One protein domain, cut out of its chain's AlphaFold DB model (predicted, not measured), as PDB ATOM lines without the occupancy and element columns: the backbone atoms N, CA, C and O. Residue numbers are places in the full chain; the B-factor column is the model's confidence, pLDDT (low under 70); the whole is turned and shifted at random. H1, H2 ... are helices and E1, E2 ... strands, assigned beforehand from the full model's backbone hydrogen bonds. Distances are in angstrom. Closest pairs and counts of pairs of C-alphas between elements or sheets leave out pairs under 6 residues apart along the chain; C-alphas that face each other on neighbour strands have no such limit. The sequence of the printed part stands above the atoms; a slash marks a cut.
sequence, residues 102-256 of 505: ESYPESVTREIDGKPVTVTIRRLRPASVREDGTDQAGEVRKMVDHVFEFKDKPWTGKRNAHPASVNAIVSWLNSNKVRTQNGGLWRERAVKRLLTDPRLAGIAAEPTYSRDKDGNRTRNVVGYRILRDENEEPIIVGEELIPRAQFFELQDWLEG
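What this domain is: This is residues 102 to 256 of the 505 residues of the protein "Resolvase" of Streptomyces colonosanans (UniProt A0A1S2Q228). A loose cluster of helices H1, H2, H3 and H5, with short H4 near the middle, has two strand hairpins at its sides. The long hairpin E1 and E2 reaches away from the helices as an arm; the shorter E3 and E4 has E4 beside H3. The 155 printed residues run E1 E2 H1 H2 H3 H4 E3 E4 H5, two antiparallel two-stranded sheets and five helices, a mixed class. The whole is only just loose, close to compact, with a radius of gyration of the C-alphas of 18.3 A and spans of 64 by 47 by 30 A.

Where its parts are: Find C-alpha 102 at (-43.620, -24.101, -12.954); there E1, residues 102 to 112, begins its 28.7 A and bends by 53 degrees at residue 109. E2, 115 to 126, covers 33.3 A. H1, 136 to 151, covers 22.7 A; H2 is 166 to 175, H3 188 to 195 and H4 198 to 201. E3 is 205 to 211; E4, 217 to 226, bends by 100 degrees at residue 220. H5, 244 to 255, ends at C-alpha 255, (-31.682, 0.204, -12.396).

How they stand to each other: In the hairpin E1 and E2, look for N 106 and O 121, 2.8 A apart. E2 and H4 are near each other. H1 and H5 only just touch, with 3 pairs of C-alphas within 8 A, closest Val 144 and Leu 250 at 7.6 A. H2 touches H3, about perpendicular at 80 degrees, closest C-alphas Asn 167 and Glu 188 at 5.7 A. H4 touches H5, closest C-alphas Ala 201 and Arg 244 at 5.1 A. In the hairpin E3 and E4, N 208 and O 223 are 2.8 A apart; the closest C-alphas of H3 and E4 are Arg 193 and Gly 223, at 7.0 A. Every O i to N i+4 pair is within hydrogen-bond range in H1, H2, H3 and H5; H4 is too short for one.

The domain as a whole: The farthest C-alphas, Gly 114 and Thr 156, are 64.1 A apart. The printed part has no cut; the links H1 to H2, H2 to H3 and E4 to H5 are long. Look for pLDDT under 70 at residues 110, 112 to 113, 115, 154 to 161, 231 and 256.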
ATOM      1  N   GLU A 102     -42.724 -23.128 -13.567       93.19
ATOM      2  CA  GLU A 102     -43.620 -24.101 -12.954       93.19
ATOM      3  C   GLU A 102     -42.956 -24.726 -11.728       93.19
ATOM      4  O   GLU A 102     -41.738 -24.658 -11.563       93.19
ATOM      5  N   SER A 103     -43.759 -25.314 -10.839       92.38
ATOM      6  CA  SER A 103     -43.225 -25.994  -9.659       92.38
ATOM      7  C   SER A 103     -43.435 -27.497  -9.739       92.38
ATOM      8  O   SER A 103     -44.530 -27.947 -10.077       92.38
ATOM      9  N   TYR A 104     -42.421 -28.262  -9.349       88.94
ATOM     10  CA  TYR A 104     -42.441 -29.723  -9.347       88.94
ATOM     11  C   TYR A 104     -42.003 -30.268  -7.978       88.94
ATOM     12  O   TYR A 104     -41.225 -29.613  -7.281       88.94
ATOM     13  N   PRO A 105     -42.544 -31.417  -7.535       88.62
ATOM     14  CA  PRO A 105     -42.110 -32.056  -6.302       88.62
ATOM     15  C   PRO A 105     -40.771 -32.779  -6.499       88.62
ATOM     16  O   PRO A 105     -40.561 -33.437  -7.515       88.62
ATOM     17  N   GLU A 106     -39.902 -32.708  -5.498       84.75
ATOM     18  CA  GLU A 106     -38.634 -33.434  -5.431       84.75
ATOM     19  C   GLU A 106     -38.441 -33.981  -4.016       84.75
ATOM     20  O   GLU A 106     -38.659 -33.273  -3.034       84.75
ATOM     21  N   SER A 107     -38.049 -35.248  -3.899       83.25
ATOM     22  CA  SER A 107     -37.732 -35.863  -2.610       83.25
ATOM     23  C   SER A 107     -36.249 -35.697  -2.319       83.25
ATOM     24  O   SER A 107     -35.414 -36.265  -3.016       83.25
ATOM     25  N   VAL A 108     -35.932 -34.940  -1.272       79.94
ATOM     26  CA  VAL A 108     -34.559 -34.711  -0.819       79.94
ATOM     27  C   VAL A 108     -34.358 -35.431   0.506       79.94
ATOM     28  O   VAL A 108     -35.144 -35.258   1.439       79.94
ATOM     29  N   THR A 109     -33.304 -36.239   0.596       78.25
ATOM     30  CA  THR A 109     -32.889 -36.896   1.842       78.25
ATOM     31  C   THR A 109     -31.687 -36.159   2.411       78.25
ATOM     32  O   THR A 109     -30.679 -36.011   1.725       78.25
ATOM     33  N   ARG A 110     -31.790 -35.698   3.659       69.94
ATOM     34  CA  ARG A 110     -30.698 -35.049   4.399       69.94
ATOM     35  C   ARG A 110     -30.564 -35.678   5.778       69.94
ATOM     36  O   ARG A 110     -31.562 -36.095   6.361       69.94
ATOM     37  N   GLU A 111     -29.346 -35.740   6.303       73.38
ATOM     38  CA  GLU A 111     -29.142 -36.093   7.706       73.38
ATOM     39  C   GLU A 111     -29.488 -34.902   8.601       73.38
ATOM     40  O   GLU A 111     -28.954 -33.810   8.428       73.38
ATOM     41  N   ILE A 112     -30.397 -35.122   9.547       64.81
ATOM     42  CA  ILE A 112     -30.736 -34.185  10.621       64.81
ATOM     43  C   ILE A 112     -30.532 -34.948  11.926       64.81
ATOM     44  O   ILE A 112     -31.082 -36.040  12.084       64.81
ATOM     45  N   ASP A 113     -29.721 -34.414  12.838       65.50
ATOM     46  CA  ASP A 113     -29.399 -35.048  14.126       65.50
ATOM     47  C   ASP A 113     -28.889 -36.502  13.989       65.50
ATOM     48  O   ASP A 113     -29.253 -37.392  14.760       65.50
ATOM     49  N   GLY A 114     -28.082 -36.765  12.952       71.25
ATOM     50  CA  GLY A 114     -27.521 -38.091  12.663       71.25
ATOM     51  C   GLY A 114     -28.531 -39.121  12.142       71.25
ATOM     52  O   GLY A 114     -28.248 -40.318  12.155       71.25
ATOM     53  N   LYS A 115     -29.724 -38.688  11.709       68.44
ATOM     54  CA  LYS A 115     -30.740 -39.553  11.091       68.44
ATOM     55  C   LYS A 115     -31.095 -39.063   9.685       68.44
ATOM     56  O   LYS A 115     -31.375 -37.875   9.519       68.44
ATOM     57  N   PRO A 116     -31.162 -39.950   8.675       73.19
ATOM     58  CA  PRO A 116     -31.618 -39.573   7.344       73.19
ATOM     59  C   PRO A 116     -33.120 -39.271   7.370       73.19
ATOM     60  O   PRO A 116     -33.943 -40.134   7.678       73.19
ATOM     61  N   VAL A 117     -33.481 -38.037   7.031       74.00
ATOM     62  CA  VAL A 117     -34.862 -37.575   6.886       74.00
ATOM     63  C   VAL A 117     -35.113 -37.263   5.414       74.00
ATOM     64  O   VAL A 117     -34.467 -36.390   4.835       74.00
ATOM     65  N   THR A 118     -36.067 -37.967   4.803       74.75
ATOM     66  CA  THR A 118     -36.550 -37.672   3.448       74.75
ATOM     67  C   THR A 118     -37.730 -36.713   3.519       74.75
ATOM     68  O   THR A 118     -38.740 -37.006   4.157       74.75
ATOM     69  N   VAL A 119     -37.613 -35.572   2.845       75.81
ATOM     70  CA  VAL A 119     -38.664 -34.555   2.755       75.81
ATOM     71  C   VAL A 119     -38.963 -34.279   1.290       75.81
ATOM     72  O   VAL A 119     -38.058 -34.048   0.490       75.81
ATOM     73  N   THR A 120     -40.244 -34.273   0.933       79.25
ATOM     74  CA  THR A 120     -40.682 -33.799  -0.380       79.25
ATOM     75  C   THR A 120     -40.770 -32.279  -0.359       79.25
ATOM     76  O   THR A 120     -41.625 -31.701   0.313       79.25
ATOM     77  N   ILE A 121     -39.885 -31.632  -1.105       84.19
ATOM     78  CA  ILE A 121     -39.883 -30.191  -1.333       84.19
ATOM     79  C   ILE A 121     -40.478 -29.876  -2.706       84.19
ATOM     80  O   ILE A 121     -40.618 -30.751  -3.557       84.19
ATOM     81  N   ARG A 122     -40.847 -28.614  -2.935       88.12
ATOM     82  CA  ARG A 122     -41.156 -28.128  -4.285       88.12
ATOM     83  C   ARG A 122     -39.950 -27.380  -4.826       88.12
ATOM     84  O   ARG A 122     -39.417 -26.538  -4.116       88.12
ATOM     85  N   ARG A 123     -39.574 -27.618  -6.075       89.69
ATOM     86  CA  ARG A 123     -38.600 -26.803  -6.808       89.69
ATOM     87  C   ARG A 123     -39.262 -26.059  -7.953       89.69
ATOM     88  O   ARG A 123     -40.409 -26.351  -8.297       89.69
ATOM     89  N   LEU A 124     -38.556 -25.076  -8.497       93.25
ATOM     90  CA  LEU A 124     -38.966 -24.313  -9.671       93.25
ATOM     91  C   LEU A 124     -38.183 -24.759 -10.906       93.25
ATOM     92  O   LEU A 124     -37.012 -25.103 -10.816       93.25
ATOM     93  N   ARG A 125     -38.827 -24.744 -12.067       94.06
ATOM     94  CA  ARG A 125     -38.164 -24.921 -13.363       94.06
ATOM     95  C   ARG A 125     -38.868 -24.096 -14.436       94.06
ATOM     96  O   ARG A 125     -40.004 -23.669 -14.192       94.06
ATOM     97  N   PRO A 126     -38.247 -23.870 -15.606       96.50
ATOM     98  CA  PRO A 126     -38.931 -23.302 -16.760       96.50
ATOM     99  C   PRO A 126     -40.264 -24.003 -17.034       96.50
ATOM    100  O   PRO A 126     -40.338 -25.230 -17.066       96.50
ATOM    101  N   ALA A 127     -41.326 -23.216 -17.205       94.75
ATOM    102  CA  ALA A 127     -42.646 -23.745 -17.517       94.75
ATOM    103  C   ALA A 127     -42.628 -24.483 -18.860       94.75
ATOM    104  O   ALA A 127     -42.111 -23.964 -19.851       94.75
ATOM    105  N   SER A 128     -43.236 -25.667 -18.895       93.19
ATOM    106  CA  SER A 128     -43.418 -26.406 -20.143       93.19
ATOM    107  C   SER A 128     -44.430 -25.692 -21.043       93.19
ATOM    108  O   SER A 128     -45.343 -25.011 -20.563       93.19
ATOM    109  N   VAL A 129     -44.295 -25.870 -22.360       94.12
ATOM    110  CA  VAL A 129     -45.284 -25.365 -23.322       94.12
ATOM    111  C   VAL A 129     -46.628 -26.030 -23.040       94.12
ATOM    112  O   VAL A 129     -46.720 -27.252 -22.926       94.12
ATOM    113  N   ARG A 130     -47.674 -25.218 -22.893       89.81
ATOM    114  CA  ARG A 130     -49.030 -25.707 -22.632       89.81
ATOM    115  C   ARG A 130     -49.647 -26.317 -23.888       89.81
ATOM    116  O   ARG A 130     -49.257 -25.989 -25.004       89.81
ATOM    117  N   GLU A 131     -50.673 -27.146 -23.704       87.31
ATOM    118  CA  GLU A 131     -51.423 -27.769 -24.810       87.31
ATOM    119  C   GLU A 131     -52.045 -26.743 -25.773       87.31
ATOM    120  O   GLU A 131     -52.179 -27.010 -26.962       87.31
ATOM    121  N   ASP A 132     -52.376 -25.546 -25.279       85.75
ATOM    122  CA  ASP A 132     -52.886 -24.427 -26.082       85.75
ATOM    123  C   ASP A 132     -51.792 -23.683 -26.880       85.75
ATOM    124  O   ASP A 132     -52.074 -22.669 -27.519       85.75
ATOM    125  N   GLY A 133     -50.547 -24.171 -26.843       86.75
ATOM    126  CA  GLY A 133     -49.382 -23.571 -27.490       86.75
ATOM    127  C   GLY A 133     -48.744 -22.422 -26.703       86.75
ATOM    128  O   GLY A 133     -47.791 -21.813 -27.187       86.75
ATOM    129  N   THR A 134     -49.236 -22.101 -25.501       87.88
ATOM    130  CA  THR A 134     -48.664 -21.024 -24.682       87.88
ATOM    131  C   THR A 134     -47.295 -21.424 -24.133       87.88
ATOM    132  O   THR A 134     -47.192 -22.321 -23.294       87.88
ATOM    133  N   ASP A 135     -46.257 -20.688 -24.528       93.88
ATOM    134  CA  ASP A 135     -44.875 -20.861 -24.066       93.88
ATOM    135  C   ASP A 135     -44.439 -19.702 -23.155       93.88
ATOM    136  O   ASP A 135     -43.769 -18.760 -23.571       93.88
ATOM    137  N   GLN A 136     -44.841 -19.741 -21.882       94.31
ATOM    138  CA  GLN A 136     -44.528 -18.649 -20.951       94.31
ATOM    139  C   GLN A 136     -43.022 -18.488 -20.715       94.31
ATOM    140  O   GLN A 136     -42.546 -17.362 -20.580       94.31
ATOM    141  N   ALA A 137     -42.284 -19.600 -20.646       95.75
ATOM    142  CA  ALA A 137     -40.840 -19.592 -20.448       95.75
ATOM    143  C   ALA A 137     -40.132 -18.945 -21.648       95.75
ATOM    144  O   ALA A 137     -39.297 -18.056 -21.469       95.75
ATOM    145  N   GLY A 138     -40.512 -19.329 -22.869       96.00
ATOM    146  CA  GLY A 138     -40.006 -18.726 -24.096       96.00
ATOM    147  C   GLY A 138     -40.341 -17.244 -24.214       96.00
ATOM    148  O   GLY A 138     -39.479 -16.468 -24.614       96.00
ATOM    149  N   GLU A 139     -41.538 -16.808 -23.805       95.81
ATOM    150  CA  GLU A 139     -41.870 -15.378 -23.793       95.81
ATOM    151  C   GLU A 139     -40.979 -14.577 -22.837       95.81
ATOM    152  O   GLU A 139     -40.538 -13.488 -23.195       95.81
ATOM    153  N   VAL A 140     -40.656 -15.105 -21.651       96.44
ATOM    154  CA  VAL A 140     -39.712 -14.438 -20.735       96.44
ATOM    155  C   VAL A 140     -38.317 -14.352 -21.348       96.44
ATOM    156  O   VAL A 140     -37.718 -13.279 -21.307       96.44
ATOM    157  N   ARG A 141     -37.816 -15.431 -21.965       96.50
ATOM    158  CA  ARG A 141     -36.516 -15.403 -22.657       96.50
ATOM    159  C   ARG A 141     -36.498 -14.355 -23.763       96.50
ATOM    160  O   ARG A 141     -35.624 -13.505 -23.749       96.50
ATOM    161  N   LYS A 142     -37.533 -14.297 -24.608       95.50
ATOM    162  CA  LYS A 142     -37.671 -13.257 -25.643       95.50
ATOM    163  C   LYS A 142     -37.676 -11.840 -25.066       95.50
ATOM    164  O   LYS A 142     -37.101 -10.947 -25.677       95.50
ATOM    165  N   MET A 143     -38.312 -11.606 -23.909       94.94
ATOM    166  CA  MET A 143     -38.256 -10.292 -23.247       94.94
ATOM    167  C   MET A 143     -36.816  -9.917 -22.881       94.94
ATOM    168  O   MET A 143     -36.418  -8.772 -23.088       94.94
ATOM    169  N   VAL A 144     -36.053 -10.865 -22.330       94.62
ATOM    170  CA  VAL A 144     -34.649 -10.661 -21.946       94.62
ATOM    171  C   VAL A 144     -33.777 -10.499 -23.188       94.62
ATOM    172  O   VAL A 144     -33.077  -9.500 -23.296       94.62
ATOM    173  N   ASP A 145     -33.899 -11.385 -24.173       93.75
ATOM    174  CA  ASP A 145     -33.176 -11.308 -25.444       93.75
ATOM    175  C   ASP A 145     -33.423  -9.971 -26.145       93.75
ATOM    176  O   ASP A 145     -32.484  -9.357 -26.637       93.75
ATOM    177  N   HIS A 146     -34.654  -9.452 -26.112       90.75
ATOM    178  CA  HIS A 146     -34.968  -8.131 -26.654       90.75
ATOM    179  C   HIS A 146     -34.227  -7.008 -25.916       90.75
ATOM    180  O   HIS A 146     -33.759  -6.057 -26.534       90.75
ATOM    181  N   VAL A 147     -34.077  -7.087 -24.590       90.25
ATOM    182  CA  VAL A 147     -33.244  -6.119 -23.863       90.25
ATOM    183  C   VAL A 147     -31.798  -6.216 -24.333       90.25
ATOM    184  O   VAL A 147     -31.220  -5.201 -24.704       90.25
ATOM    185  N   PHE A 148     -31.232  -7.420 -24.358       89.06
ATOM    186  CA  PHE A 148     -29.827  -7.642 -24.703       89.06
ATOM    187  C   PHE A 148     -29.506  -7.312 -26.161       89.06
ATOM    188  O   PHE A 148     -28.438  -6.787 -26.448       89.06
ATOM    189  N   GLU A 149     -30.452  -7.528 -27.070       88.19
ATOM    190  CA  GLU A 149     -30.313  -7.168 -28.474       88.19
ATOM    191  C   GLU A 149     -30.128  -5.656 -28.654       88.19
ATOM    192  O   GLU A 149     -29.397  -5.223 -29.548       88.19
ATOM    193  N   PHE A 150     -30.816  -4.843 -27.850       84.62
ATOM    194  CA  PHE A 150     -30.868  -3.395 -28.045       84.62
ATOM    195  C   PHE A 150     -30.091  -2.585 -27.007       84.62
ATOM    196  O   PHE A 150     -29.850  -1.413 -27.267       84.62
ATOM    197  N   LYS A 151     -29.706  -3.148 -25.854       76.44
ATOM    198  CA  LYS A 151     -29.084  -2.390 -24.749       76.44
ATOM    199  C   LYS A 151     -27.750  -1.733 -25.116       76.44
ATOM    200  O   LYS A 151     -27.466  -0.656 -24.606       76.44
ATOM    201  N   ASP A 152     -26.988  -2.362 -26.011       71.44
ATOM    202  CA  ASP A 152     -25.681  -1.875 -26.476       71.44
ATOM    203  C   ASP A 152     -25.775  -1.187 -27.849       71.44
ATOM    204  O   ASP A 152     -24.771  -0.776 -28.428       71.44
ATOM    205  N   LYS A 153     -26.986  -1.081 -28.420       70.44
ATOM    206  CA  LYS A 153     -27.193  -0.422 -29.711       70.44
ATOM    207  C   LYS A 153     -27.433   1.075 -29.501       70.44
ATOM    208  O   LYS A 153     -28.246   1.457 -28.659       70.44
ATOM    209  N   PRO A 154     -26.830   1.936 -30.335       62.56
ATOM    210  CA  PRO A 154     -27.027   3.376 -30.237       62.56
ATOM    211  C   PRO A 154     -28.487   3.770 -30.511       62.56
ATOM    212  O   PRO A 154     -29.075   3.354 -31.512       62.56
ATOM    213  N   TRP A 155     -29.074   4.620 -29.658       62.31
ATOM    214  CA  TRP A 155     -30.485   5.020 -29.761       62.31
ATOM    215  C   TRP A 155     -30.681   6.536 -29.794       62.31
ATOM    216  O   TRP A 155     -30.484   7.224 -28.803       62.31
ATOM    217  N   THR A 156     -31.169   7.072 -30.914       56.81
ATOM    218  CA  THR A 156     -31.305   8.529 -31.125       56.81
ATOM    219  C   THR A 156     -32.678   9.108 -30.751       56.81
ATOM    220  O   THR A 156     -32.927  10.305 -30.923       56.81
ATOM    221  N   GLY A 157     -33.594   8.270 -30.256       62.84
ATOM    222  CA  GLY A 157     -34.954   8.664 -29.884       62.84
ATOM    223  C   GLY A 157     -35.079   9.197 -28.450       62.84
ATOM    224  O   GLY A 157     -34.106   9.416 -27.732       62.84
ATOM    225  N   LYS A 158     -36.320   9.390 -27.980       59.69
ATOM    226  CA  LYS A 158     -36.574   9.756 -26.572       59.69
ATOM    227  C   LYS A 158     -36.067   8.643 -25.642       59.69
ATOM    228  O   LYS A 158     -36.311   7.471 -25.922       59.69
ATOM    229  N   ARG A 159     -35.466   8.998 -24.494       56.91
ATOM    230  CA  ARG A 159     -34.968   8.043 -23.470       56.91
ATOM    231  C   ARG A 159     -36.021   7.003 -23.064       56.91
ATOM    232  O   ARG A 159     -35.728   5.820 -22.971       56.91
ATOM    233  N   ASN A 160     -37.272   7.434 -22.893       60.34
ATOM    234  CA  ASN A 160     -38.382   6.562 -22.479       60.34
ATOM    235  C   ASN A 160     -38.948   5.693 -23.619       60.34
ATOM    236  O   ASN A 160     -39.878   4.928 -23.386       60.34
ATOM    237  N   ALA A 161     -38.428   5.841 -24.840       68.81
ATOM    238  CA  ALA A 161     -38.838   5.101 -26.030       68.81
ATOM    239  C   ALA A 161     -37.749   4.135 -26.527       68.81
ATOM    240  O   ALA A 161     -37.889   3.580 -27.610       68.81
ATOM    241  N   HIS A 162     -36.672   3.947 -25.757       77.94
ATOM    242  CA  HIS A 162     -35.605   3.013 -26.101       77.94
ATOM    243  C   HIS A 162     -36.164   1.584 -26.286       77.94
ATOM    244  O   HIS A 162     -36.954   1.158 -25.439       77.94
ATOM    245  N   PRO A 163     -35.765   0.817 -27.320       83.31
ATOM    246  CA  PRO A 163     -36.271  -0.543 -27.549       83.31
ATOM    247  C   PRO A 163     -36.005  -1.512 -26.384       83.31
ATOM    248  O   PRO A 163     -36.895  -2.239 -25.965       83.31
ATOM    249  N   ALA A 164     -34.835  -1.424 -25.746       85.50
ATOM    250  CA  ALA A 164     -34.543  -2.150 -24.501       85.50
ATOM    251  C   ALA A 164     -35.218  -1.565 -23.231       85.50
ATOM    252  O   ALA A 164     -34.878  -1.942 -22.108       85.50
ATOM    253  N   SER A 165     -36.148  -0.608 -23.350       84.94
ATOM    254  CA  SER A 165     -36.902  -0.100 -22.194       84.94
ATOM    255  C   SER A 165     -38.065  -1.022 -21.827       84.94
ATOM    256  O   SER A 165     -38.686  -1.648 -22.683       84.94
ATOM    257  N   VAL A 166     -38.445  -1.026 -20.547       89.31
ATOM    258  CA  VAL A 166     -39.604  -1.799 -20.064       89.31
ATOM    259  C   VAL A 166     -40.885  -1.433 -20.823       89.31
ATOM    260  O   VAL A 166     -41.691  -2.307 -21.130       89.31
ATOM    261  N   ASN A 167     -41.072  -0.155 -21.171       87.62
ATOM    262  CA  ASN A 167     -42.245   0.288 -21.924       87.62
ATOM    263  C   ASN A 167     -42.261  -0.237 -23.362       87.62
ATOM    264  O   ASN A 167     -43.321  -0.634 -23.841       87.62
ATOM    265  N   ALA A 168     -41.106  -0.318 -24.023       87.50
ATOM    266  CA  ALA A 168     -41.012  -0.938 -25.340       87.50
ATOM    267  C   ALA A 168     -41.342  -2.440 -25.289       87.50
ATOM    268  O   ALA A 168     -42.136  -2.908 -26.104       87.50
ATOM    269  N   ILE A 169     -40.860  -3.166 -24.272       92.75
ATOM    270  CA  ILE A 169     -41.212  -4.581 -24.051       92.75
ATOM    271  C   ILE A 169     -42.725  -4.744 -23.849       92.75
ATOM    272  O   ILE A 169     -43.344  -5.621 -24.444       92.75
ATOM    273  N   VAL A 170     -43.356  -3.877 -23.047       94.25
ATOM    274  CA  VAL A 170     -44.817  -3.888 -22.850       94.25
ATOM    275  C   VAL A 170     -45.558  -3.680 -24.169       94.25
ATOM    276  O   VAL A 170     -46.518  -4.402 -24.455       94.25
ATOM    277  N   SER A 171     -45.135  -2.699 -24.969       91.69
ATOM    278  CA  SER A 171     -45.716  -2.445 -26.286       91.69
ATOM    279  C   SER A 171     -45.559  -3.660 -27.200       91.69
ATOM    280  O   SER A 171     -46.540  -4.069 -27.822       91.69
ATOM    281  N   TRP A 172     -44.376  -4.279 -27.228       92.56
ATOM    282  CA  TRP A 172     -44.098  -5.487 -28.004       92.56
ATOM    283  C   TRP A 172     -44.999  -6.657 -27.581       92.56
ATOM    284  O   TRP A 172     -45.710  -7.206 -28.424       92.56
ATOM    285  N   LEU A 173     -45.075  -6.979 -26.287       94.00
ATOM    286  CA  LEU A 173     -45.920  -8.061 -25.759       94.00
ATOM    287  C   LEU A 173     -47.396  -7.874 -26.122       94.00
ATOM    288  O   LEU A 173     -48.053  -8.788 -26.623       94.00
ATOM    289  N   ASN A 174     -47.926  -6.671 -25.891       95.25
ATOM    290  CA  ASN A 174     -49.334  -6.383 -26.139       95.25
ATOM    291  C   ASN A 174     -49.671  -6.394 -27.639       95.25
ATOM    292  O   ASN A 174     -50.757  -6.852 -28.006       95.25
ATOM    293  N   SER A 175     -48.747  -5.948 -28.497       93.38
ATOM    294  CA  SER A 175     -48.914  -5.963 -29.960       93.38
ATOM    295  C   SER A 175     -48.887  -7.387 -30.518       93.38
ATOM    296  O   SER A 175     -49.705  -7.730 -31.367       93.38
ATOM    297  N   ASN A 176     -48.031  -8.249 -29.960       91.50
ATOM    298  CA  ASN A 176     -47.971  -9.680 -30.276       91.50
ATOM    299  C   ASN A 176     -49.066 -10.507 -29.581       91.50
ATOM    300  O   ASN A 176     -49.063 -11.731 -29.658       91.50
ATOM    301  N   LYS A 177     -50.029  -9.853 -28.912       92.19
ATOM    302  CA  LYS A 177     -51.150 -10.487 -28.200       92.19
ATOM    303  C   LYS A 177     -50.720 -11.468 -27.098       92.19
ATOM    304  O   LYS A 177     -51.542 -12.268 -26.654       92.19
ATOM    305  N   VAL A 178     -49.496 -11.348 -26.581       92.75
ATOM    306  CA  VAL A 178     -49.036 -12.113 -25.417       92.75
ATOM    307  C   VAL A 178     -49.809 -11.639 -24.189       92.75
ATOM    308  O   VAL A 178     -49.913 -10.438 -23.918       92.75
ATOM    309  N   ARG A 179     -50.393 -12.576 -23.439       92.06
ATOM    310  CA  ARG A 179     -51.206 -12.278 -22.253       92.06
ATOM    311  C   ARG A 179     -50.474 -12.627 -20.964       92.06
ATOM    312  O   ARG A 179     -49.671 -13.555 -20.904       92.06
ATOM    313  N   THR A 180     -50.784 -11.864 -19.920       91.75
ATOM    314  CA  THR A 180     -50.338 -12.152 -18.550       91.75
ATOM    315  C   THR A 180     -50.933 -13.473 -18.043       91.75
ATOM    316  O   THR A 180     -51.871 -14.005 -18.635       91.75
ATOM    317  N   GLN A 181     -50.450 -13.977 -16.900       84.94
ATOM    318  CA  GLN A 181     -50.933 -15.228 -16.282       84.94
ATOM    319  C   GLN A 181     -52.459 -15.285 -16.091       84.94
ATOM    320  O   GLN A 181     -53.046 -16.358 -16.181       84.94
ATOM    321  N   ASN A 182     -53.093 -14.129 -15.867       85.19
ATOM    322  CA  ASN A 182     -54.538 -13.998 -15.656       85.19
ATOM    323  C   ASN A 182     -55.290 -13.540 -16.923       85.19
ATOM    324  O   ASN A 182     -56.417 -13.065 -16.828       85.19
ATOM    325  N   GLY A 183     -54.659 -13.584 -18.101       86.06
ATOM    326  CA  GLY A 183     -55.280 -13.217 -19.380       86.06
ATOM    327  C   GLY A 183     -55.345 -11.713 -19.685       86.06
ATOM    328  O   GLY A 183     -55.761 -11.324 -20.775       86.06
ATOM    329  N   GLY A 184     -54.916 -10.845 -18.763       91.31
ATOM    330  CA  GLY A 184     -54.895  -9.390 -18.954       91.31
ATOM    331  C   GLY A 184     -53.726  -8.884 -19.810       91.31
ATOM    332  O   GLY A 184     -52.778  -9.625 -20.087       91.31
ATOM    333  N   LEU A 185     -53.779  -7.597 -20.179       95.12
ATOM    334  CA  LEU A 185     -52.692  -6.873 -20.855       95.12
ATOM    335  C   LEU A 185     -51.488  -6.646 -19.934       95.12
ATOM    336  O   LEU A 185     -51.639  -6.449 -18.723       95.12
ATOM    337  N   TRP A 186     -50.298  -6.596 -20.527       95.88
ATOM    338  CA  TRP A 186     -49.071  -6.248 -19.822       95.88
ATOM    339  C   TRP A 186     -49.033  -4.760 -19.480       95.88
ATOM    340  O   TRP A 186     -49.464  -3.907 -20.257       95.88
ATOM    341  N   ARG A 187     -48.493  -4.456 -18.299       93.31
ATOM    342  CA  ARG A 187     -48.247  -3.099 -17.794       93.31
ATOM    343  C   ARG A 187     -46.780  -2.975 -17.403       93.31
ATOM    344  O   ARG A 187     -46.197  -3.964 -16.960       93.31
ATOM    345  N   GLU A 188     -46.228  -1.762 -17.458       90.31
ATOM    346  CA  GLU A 188     -44.818  -1.485 -17.132       90.31
ATOM    347  C   GLU A 188     -44.404  -2.083 -15.786       90.31
ATOM    348  O   GLU A 188     -43.462  -2.866 -15.704       90.31
ATOM    349  N   ARG A 189     -45.182  -1.814 -14.731       89.00
ATOM    350  CA  ARG A 189     -44.910  -2.340 -13.387       89.00
ATOM    351  C   ARG A 189     -44.915  -3.871 -13.327       89.00
ATOM    352  O   ARG A 189     -44.172  -4.441 -12.537       89.00
ATOM    353  N   ALA A 190     -45.750  -4.536 -14.127       91.12
ATOM    354  CA  ALA A 190     -45.828  -5.995 -14.147       91.12
ATOM    355  C   ALA A 190     -44.600  -6.611 -14.829       91.12
ATOM    356  O   ALA A 190     -44.034  -7.551 -14.280       91.12
ATOM    357  N   VAL A 191     -44.166  -6.046 -15.963       93.50
ATOM    358  CA  VAL A 191     -42.941  -6.471 -16.659       93.50
ATOM    359  C   VAL A 191     -41.714  -6.177 -15.800       93.50
ATOM    360  O   VAL A 191     -40.921  -7.078 -15.563       93.50
ATOM    361  N   LYS A 192     -41.593  -4.965 -15.238       91.12
ATOM    362  CA  LYS A 192     -40.478  -4.618 -14.342       91.12
ATOM    363  C   LYS A 192     -40.400  -5.573 -13.149       91.12
ATOM    364  O   LYS A 192     -39.329  -6.069 -12.843       91.12
ATOM    365  N   ARG A 193     -41.531  -5.875 -12.502       91.44
ATOM    366  CA  ARG A 193     -41.587  -6.826 -11.379       91.44
ATOM    367  C   ARG A 193     -41.240  -8.262 -11.787       91.44
ATOM    368  O   ARG A 193     -40.768  -9.016 -10.949       91.44
ATOM    369  N   LEU A 194     -41.528  -8.657 -13.024       93.81
ATOM    370  CA  LEU A 194     -41.159  -9.975 -13.534       93.81
ATOM    371  C   LEU A 194     -39.652 -10.048 -13.794       93.81
ATOM    372  O   LEU A 194     -38.993 -10.913 -13.242       93.81
ATOM    373  N   LEU A 195     -39.106  -9.102 -14.560       94.44
ATOM    374  CA  LEU A 195     -37.691  -9.081 -14.953       94.44
ATOM    375  C   LEU A 195     -36.718  -8.810 -13.790       94.44
ATOM    376  O   LEU A 195     -35.517  -9.003 -13.944       94.44
ATOM    377  N   THR A 196     -37.228  -8.363 -12.640       92.88
ATOM    378  CA  THR A 196     -36.448  -8.151 -11.406       92.88
ATOM    379  C   THR A 196     -36.537  -9.316 -10.422       92.88
ATOM    380  O   THR A 196     -35.987  -9.231  -9.330       92.88
ATOM    381  N   ASP A 197     -37.254 -10.390 -10.761       93.38
ATOM    382  CA  ASP A 197     -37.466 -11.530  -9.870       93.38
ATOM    383  C   ASP A 197     -36.267 -12.503  -9.903       93.38
ATOM    384  O   ASP A 197     -36.079 -13.175 -10.921       93.38
ATOM    385  N   PRO A 198     -35.484 -12.654  -8.810       92.62
ATOM    386  CA  PRO A 198     -34.299 -13.526  -8.785       92.62
ATOM    387  C   PRO A 198     -34.610 -14.999  -9.058       92.62
ATOM    388  O   PRO A 198     -33.737 -15.765  -9.466       92.62
ATOM    389  N   ARG A 199     -35.876 -15.403  -8.900       93.06
ATOM    390  CA  ARG A 199     -36.324 -16.768  -9.191       93.06
ATOM    391  C   ARG A 199     -36.204 -17.121 -10.671       93.06
ATOM    392  O   ARG A 199     -36.119 -18.303 -10.982       93.06
ATOM    393  N   LEU A 200     -36.147 -16.134 -11.575       94.88
ATOM    394  CA  LEU A 200     -35.834 -16.371 -12.990       94.88
ATOM    395  C   LEU A 200     -34.427 -16.961 -13.181       94.88
ATOM    396  O   LEU A 200     -34.214 -17.724 -14.119       94.88
ATOM    397  N   ALA A 201     -33.501 -16.661 -12.270       93.12
ATOM    398  CA  ALA A 201     -32.139 -17.192 -12.239       93.12
ATOM    399  C   ALA A 201     -31.980 -18.396 -11.282       93.12
ATOM    400  O   ALA A 201     -30.870 -18.759 -10.897       93.12
ATOM    401  N   GLY A 202     -33.095 -18.994 -10.838       91.25
ATOM    402  CA  GLY A 202     -33.104 -20.121  -9.898       91.25
ATOM    403  C   GLY A 202     -32.840 -19.742  -8.433       91.25
ATOM    404  O   GLY A 202     -32.759 -20.628  -7.581       91.25
ATOM    405  N   ILE A 203     -32.735 -18.448  -8.114       90.00
ATOM    406  CA  ILE A 203     -32.399 -17.952  -6.773       90.00
ATOM    407  C   ILE A 203     -33.673 -17.761  -5.942       90.00
ATOM    408  O   ILE A 203     -34.667 -17.184  -6.390       90.00
ATOM    409  N   ALA A 204     -33.658 -18.241  -4.702       88.06
ATOM    410  CA  ALA A 204     -34.744 -18.052  -3.755       88.06
ATOM    411  C   ALA A 204     -34.897 -16.572  -3.412       88.06
ATOM    412  O   ALA A 204     -33.930 -15.909  -3.046       88.06
ATOM    413  N   ALA A 205     -36.125 -16.061  -3.459       87.56
ATOM    414  CA  ALA A 205     -36.387 -14.688  -3.067       87.56
ATOM    415  C   ALA A 205     -37.770 -14.505  -2.443       87.56
ATOM    416  O   ALA A 205     -38.743 -15.170  -2.816       87.56
ATOM    417  N   GLU A 206     -37.860 -13.555  -1.516       84.56
ATOM    418  CA  GLU A 206     -39.109 -13.088  -0.923       84.56
ATOM    419  C   GLU A 206     -39.473 -11.696  -1.460       84.56
ATOM    420  O   GLU A 206     -38.612 -10.817  -1.543       84.56
ATOM    421  N   PRO A 207     -40.744 -11.450  -1.828       85.44
ATOM    422  CA  PRO A 207     -41.170 -10.131  -2.272       85.44
ATOM    423  C   PRO A 207     -41.061  -9.110  -1.133       85.44
ATOM    424  O   PRO A 207     -41.600  -9.306  -0.039       85.44
ATOM    425  N   THR A 208     -40.425  -7.977  -1.415       84.06
ATOM    426  CA  THR A 208     -40.420  -6.813  -0.528       84.06
ATOM    427  C   THR A 208     -41.608  -5.923  -0.869       84.06
ATOM    428  O   THR A 208     -41.949  -5.714  -2.035       84.06
ATOM    429  N   TYR A 209     -42.290  -5.424   0.158       84.75
ATOM    430  CA  TYR A 209     -43.528  -4.660   0.006       84.75
ATOM    431  C   TYR A 209     -43.317  -3.214   0.438       84.75
ATOM    432  O   TYR A 209     -42.605  -2.968   1.412       84.75
ATOM    433  N   SER A 210     -43.967  -2.265  -0.241       84.00
ATOM    434  CA  SER A 210     -43.965  -0.872   0.210       84.00
ATOM    435  C   SER A 210     -44.620  -0.749   1.579       84.00
ATOM    436  O   SER A 210     -45.566  -1.479   1.902       84.00
ATOM    437  N   ARG A 211     -44.144   0.219   2.354       83.19
ATOM    438  CA  ARG A 211     -44.763   0.644   3.606       83.19
ATOM    439  C   ARG A 211     -45.601   1.895   3.363       83.19
ATOM    440  O   ARG A 211     -45.278   2.679   2.473       83.19
ATOM    441  N   ASP A 212     -46.702   2.034   4.090       80.44
ATOM    442  CA  ASP A 212     -47.444   3.291   4.130       80.44
ATOM    443  C   ASP A 212     -46.768   4.303   5.070       80.44
ATOM    444  O   ASP A 212     -45.741   4.019   5.688       80.44
ATOM    445  N   LYS A 213     -47.344   5.508   5.151       79.56
ATOM    446  CA  LYS A 213     -46.871   6.597   6.021       79.56
ATOM    447  C   LYS A 213     -46.829   6.218   7.509       79.56
ATOM    448  O   LYS A 213     -46.086   6.836   8.258       79.56
ATOM    449  N   ASP A 214     -47.604   5.210   7.905       73.75
ATOM    450  CA  ASP A 214     -47.734   4.728   9.279       73.75
ATOM    451  C   ASP A 214     -46.833   3.494   9.523       73.75
ATOM    452  O   ASP A 214     -46.880   2.872  10.582       73.75
ATOM    453  N   GLY A 215     -45.997   3.121   8.543       73.19
ATOM    454  CA  GLY A 215     -45.034   2.021   8.626       73.19
ATOM    455  C   GLY A 215     -45.609   0.630   8.335       73.19
ATOM    456  O   GLY A 215     -44.847  -0.349   8.304       73.19
ATOM    457  N   ASN A 216     -46.912   0.521   8.061       76.81
ATOM    458  CA  ASN A 216     -47.584  -0.752   7.814       76.81
ATOM    459  C   ASN A 216     -47.295  -1.274   6.406       76.81
ATOM    460  O   ASN A 216     -47.196  -0.529   5.429       76.81
ATOM    461  N   ARG A 217     -47.180  -2.602   6.281       76.25
ATOM    462  CA  ARG A 217     -46.943  -3.258   4.989       76.25
ATOM    463  C   ARG A 217     -48.182  -3.147   4.108       76.25
ATOM    464  O   ARG A 217     -49.252  -3.656   4.431       76.25
ATOM    465  N   THR A 218     -48.002  -2.559   2.939       84.62
ATOM    466  CA  THR A 218     -49.013  -2.568   1.879       84.62
ATOM    467  C   THR A 218     -48.949  -3.875   1.076       84.62
ATOM    468  O   THR A 218     -48.000  -4.649   1.177       84.62
ATOM    469  N   ARG A 219     -49.934  -4.122   0.203       80.00
ATOM    470  CA  ARG A 219     -49.931  -5.277  -0.728       80.00
ATOM    471  C   ARG A 219     -49.052  -5.070  -1.969       80.00
ATOM    472  O   ARG A 219     -48.977  -5.932  -2.841       80.00
ATOM    473  N   ASN A 220     -48.417  -3.910  -2.074       80.25
ATOM    474  CA  ASN A 220     -47.666  -3.485  -3.241       80.25
ATOM    475  C   ASN A 220     -46.228  -4.002  -3.160       80.25
ATOM    476  O   ASN A 220     -45.442  -3.506  -2.364       80.25
ATOM    477  N   VAL A 221     -45.882  -4.965  -4.014       83.38
ATOM    478  CA  VAL A 221     -44.493  -5.422  -4.170       83.38
ATOM    479  C   VAL A 221     -43.663  -4.303  -4.809       83.38
ATOM    480  O   VAL A 221     -44.098  -3.699  -5.802       83.38
ATOM    481  N   VAL A 222     -42.503  -4.018  -4.220       83.00
ATOM    482  CA  VAL A 222     -41.530  -3.012  -4.676       83.00
ATOM    483  C   VAL A 222     -40.217  -3.628  -5.154       83.00
ATOM    484  O   VAL A 222     -39.551  -3.016  -5.981       83.00
ATOM    485  N   GLY A 223     -39.893  -4.843  -4.717       84.31
ATOM    486  CA  GLY A 223     -38.718  -5.584  -5.161       84.31
ATOM    487  C   GLY A 223     -38.687  -6.982  -4.556       84.31
ATOM    488  O   GLY A 223     -39.724  -7.509  -4.137       84.31
ATOM    489  N   TYR A 224     -37.494  -7.563  -4.491       86.56
ATOM    490  CA  TYR A 224     -37.263  -8.892  -3.941       86.56
ATOM    491  C   TYR A 224     -36.019  -8.894  -3.062       86.56
ATOM    492  O   TYR A 224     -35.058  -8.184  -3.340       86.56
ATOM    493  N   ARG A 225     -36.060  -9.691  -1.999       83.50
ATOM    494  CA  ARG A 225     -34.925  -9.985  -1.129       83.50
ATOM    495  C   ARG A 225     -34.481 -11.412  -1.404       83.50
ATOM    496  O   ARG A 225     -35.305 -12.319  -1.270       83.50
ATOM    497  N   ILE A 226     -33.224 -11.595  -1.792       86.12
ATOM    498  CA  ILE A 226     -32.626 -12.923  -1.965       86.12
ATOM    499  C   ILE A 226     -32.604 -13.627  -0.606       86.12
ATOM    500  O   ILE A 226     -32.371 -13.003   0.424       86.12
ATOM    501  N   LEU A 227     -32.931 -14.915  -0.591       80.94
ATOM    502  CA  LEU A 227     -32.873 -15.728   0.617       80.94
ATOM    503  C   LEU A 227     -31.541 -16.450   0.662       80.94
ATOM    504  O   LEU A 227     -31.163 -17.092  -0.318       80.94
ATOM    505  N   ARG A 228     -30.888 -16.369   1.816       80.25
ATOM    506  CA  ARG A 228     -29.586 -16.970   2.072       80.25
ATOM    507  C   ARG A 228     -29.680 -18.079   3.114       80.25
ATOM    508  O   ARG A 228     -30.635 -18.104   3.901       80.25
ATOM    509  N   ASP A 229     -28.760 -19.034   3.035       73.19
ATOM    510  CA  ASP A 229     -28.633 -20.126   3.996       73.19
ATOM    511  C   ASP A 229     -27.791 -19.720   5.220       73.19
ATOM    512  O   ASP A 229     -27.499 -18.547   5.431       73.19
ATOM    513  N   GLU A 230     -27.439 -20.691   6.064       70.12
ATOM    514  CA  GLU A 230     -26.660 -20.469   7.293       70.12
ATOM    515  C   GLU A 230     -25.225 -19.991   7.024       70.12
ATOM    516  O   GLU A 230     -24.607 -19.399   7.906       70.12
ATOM    517  N   ASN A 231     -24.707 -20.212   5.813       66.88
ATOM    518  CA  ASN A 231     -23.407 -19.717   5.372       66.88
ATOM    519  C   ASN A 231     -23.532 -18.392   4.609       66.88
ATOM    520  O   ASN A 231     -22.568 -17.975   3.981       66.88
ATOM    521  N   GLU A 232     -24.701 -17.743   4.629       73.56
ATOM    522  CA  GLU A 232     -25.002 -16.526   3.870       73.56
ATOM    523  C   GLU A 232     -24.893 -16.703   2.336       73.56
ATOM    524  O   GLU A 232     -24.795 -15.730   1.588       73.56
ATOM    525  N   GLU A 233     -24.991 -17.938   1.835       71.88
ATOM    526  CA  GLU A 233     -25.002 -18.241   0.398       71.88
ATOM    527  C   GLU A 233     -26.428 -18.162  -0.174       71.88
ATOM    528  O   GLU A 233     -27.378 -18.605   0.487       71.88
ATOM    529  N   PRO A 234     -26.641 -17.642  -1.401       82.25
ATOM    530  CA  PRO A 234     -27.961 -17.621  -2.025       82.25
ATOM    531  C   PRO A 234     -28.568 -19.027  -2.153       82.25
ATOM    532  O   PRO A 234     -28.026 -19.914  -2.814       82.25
ATOM    533  N   ILE A 235     -29.755 -19.225  -1.578       84.25
ATOM    534  CA  ILE A 235     -30.467 -20.504  -1.653       84.25
ATOM    535  C   ILE A 235     -30.956 -20.727  -3.087       84.25
ATOM    536  O   ILE A 235     -31.694 -19.911  -3.641       84.25
ATOM    537  N   ILE A 236     -30.620 -21.876  -3.673       87.50
ATOM    538  CA  ILE A 236     -31.053 -22.249  -5.026       87.50
ATOM    539  C   ILE A 236     -32.324 -23.098  -4.965       87.50
ATOM    540  O   ILE A 236     -32.342 -24.183  -4.377       87.50
ATOM    541  N   VAL A 237     -33.397 -22.604  -5.593       88.19
ATOM    542  CA  VAL A 237     -34.746 -23.205  -5.550       88.19
ATOM    543  C   VAL A 237     -35.134 -23.976  -6.805       88.19
ATOM    544  O   VAL A 237     -36.225 -24.548  -6.856       88.19
ATOM    545  N   GLY A 238     -34.250 -24.044  -7.800       86.50
ATOM    546  CA  GLY A 238     -34.426 -24.918  -8.952       86.50
ATOM    547  C   GLY A 238     -33.665 -24.471 -10.195       86.50
ATOM    548  O   GLY A 238     -32.658 -23.773 -10.086       86.50
ATOM    549  N   GLU A 239     -34.135 -24.920 -11.356       91.88
ATOM    550  CA  GLU A 239     -33.502 -24.668 -12.652       91.88
ATOM    551  C   GLU A 239     -33.602 -23.190 -13.048       91.88
ATOM    552  O   GLU A 239     -34.617 -22.526 -12.814       91.88
ATOM    553  N   GLU A 240     -32.551 -22.684 -13.687       92.94
ATOM    554  CA  GLU A 240     -32.516 -21.321 -14.203       92.94
ATOM    555  C   GLU A 240     -33.331 -21.193 -15.503       92.94
ATOM    556  O   GLU A 240     -33.215 -21.994 -16.431       92.94
ATOM    557  N   LEU A 241     -34.188 -20.170 -15.580       95.69
ATOM    558  CA  LEU A 241     -34.876 -19.796 -16.818       95.69
ATOM    559  C   LEU A 241     -33.994 -18.900 -17.690       95.69
ATOM    560  O   LEU A 241     -34.027 -19.025 -18.919       95.69
ATOM    561  N   ILE A 242     -33.213 -18.039 -17.036       93.81
ATOM    562  CA  ILE A 242     -32.128 -17.261 -17.630       93.81
ATOM    563  C   ILE A 242     -30.850 -17.441 -16.795       93.81
ATOM    564  O   ILE A 242     -30.961 -17.513 -15.569       93.81
ATOM    565  N   PRO A 243     -29.659 -17.488 -17.418       90.69
ATOM    566  CA  PRO A 243     -28.393 -17.599 -16.698       90.69
ATOM    567  C   PRO A 243     -28.213 -16.503 -15.643       90.69
ATOM    568  O   PRO A 243     -28.564 -15.343 -15.881       90.69
ATOM    569  N   ARG A 244     -27.607 -16.837 -14.497       86.25
ATOM    570  CA  ARG A 244     -27.381 -15.883 -13.386       86.25
ATOM    571  C   ARG A 244     -26.638 -14.620 -13.809       86.25
ATOM    572  O   ARG A 244     -27.127 -13.520 -13.561       86.25
ATOM    573  N   ALA A 245     -25.523 -14.770 -14.524       80.00
ATOM    574  CA  ALA A 245     -24.759 -13.638 -15.045       80.00
ATOM    575  C   ALA A 245     -25.632 -12.710 -15.915       80.00
ATOM    576  O   ALA A 245     -25.614 -11.490 -15.743       80.00
ATOM    577  N   GLN A 246     -26.473 -13.294 -16.778       86.31
ATOM    578  CA  GLN A 246     -27.411 -12.546 -17.618       86.31
ATOM    579  C   GLN A 246     -28.489 -11.836 -16.778       86.31
ATOM    580  O   GLN A 246     -28.857 -10.699 -17.076       86.31
ATOM    581  N   PHE A 247     -28.991 -12.467 -15.712       91.25
ATOM    582  CA  PHE A 247     -29.957 -11.847 -14.800       91.25
ATOM    583  C   PHE A 247     -29.380 -10.618 -14.091       91.25
ATOM    584  O   PHE A 247     -30.064  -9.597 -14.012       91.25
ATOM    585  N   PHE A 248     -28.146 -10.690 -13.593       84.50
ATOM    586  CA  PHE A 248     -27.519  -9.565 -12.896       84.50
ATOM    587  C   PHE A 248     -27.184  -8.407 -13.840       84.50
ATOM    588  O   PHE A 248     -27.451  -7.252 -13.513       84.50
ATOM    589  N   GLU A 249     -26.720  -8.701 -15.055       82.38
ATOM    590  CA  GLU A 249     -26.530  -7.677 -16.087       82.38
ATOM    591  C   GLU A 249     -27.860  -7.004 -16.484       82.38
ATOM    592  O   GLU A 249     -27.932  -5.785 -16.669       82.38
ATOM    593  N   LEU A 250     -28.954  -7.774 -16.538       88.69
ATOM    594  CA  LEU A 250     -30.295  -7.223 -16.718       88.69
ATOM    595  C   LEU A 250     -30.679  -6.271 -15.573       88.69
ATOM    596  O   LEU A 250     -31.294  -5.234 -15.838       88.69
ATOM    597  N   GLN A 251     -30.318  -6.577 -14.320       88.50
ATOM    598  CA  GLN A 251     -30.616  -5.699 -13.183       88.50
ATOM    599  C   GLN A 251     -29.894  -4.352 -13.310       88.50
ATOM    600  O   GLN A 251     -30.551  -3.313 -13.216       88.50
ATOM    601  N   ASP A 252     -28.600  -4.349 -13.646       79.19
ATOM    602  CA  ASP A 252     -27.820  -3.122 -13.885       79.19
ATOM    603  C   ASP A 252     -28.471  -2.221 -14.952       79.19
ATOM    604  O   ASP A 252     -28.554  -0.990 -14.819       79.19
ATOM    605  N   TRP A 253     -28.979  -2.829 -16.027       82.62
ATOM    606  CA  TRP A 253     -29.704  -2.112 -17.074       82.62
ATOM    607  C   TRP A 253     -31.042  -1.533 -16.580       82.62
ATOM    608  O   TRP A 253     -31.407  -0.388 -16.896       82.62
ATOM    609  N   LEU A 254     -31.803  -2.311 -15.806       84.56
ATOM    610  CA  LEU A 254     -33.117  -1.919 -15.292       84.56
ATOM    611  C   LEU A 254     -33.039  -0.827 -14.217       84.56
ATOM    612  O   LEU A 254     -33.928   0.032 -14.177       84.56
ATOM    613  N   GLU A 255     -31.988  -0.829 -13.397       75.50
ATOM    614  CA  GLU A 255     -31.682   0.204 -12.396       75.50
ATOM    615  C   GLU A 255     -31.207   1.518 -13.025       75.50
ATOM    616  O   GLU A 255     -31.260   2.574 -12.399       75.50
ATOM    617  N   GLY A 256     -30.825   1.485 -14.302       65.06
ATOM    618  CA  GLY A 256     -30.414   2.663 -15.056       65.06
ATOM    619  C   GLY A 256     -28.911   2.912 -15.059       65.06
ATOM    620  O   GLY A 256     -28.482   3.775 -15.824       65.06
TER     621      GLY A 256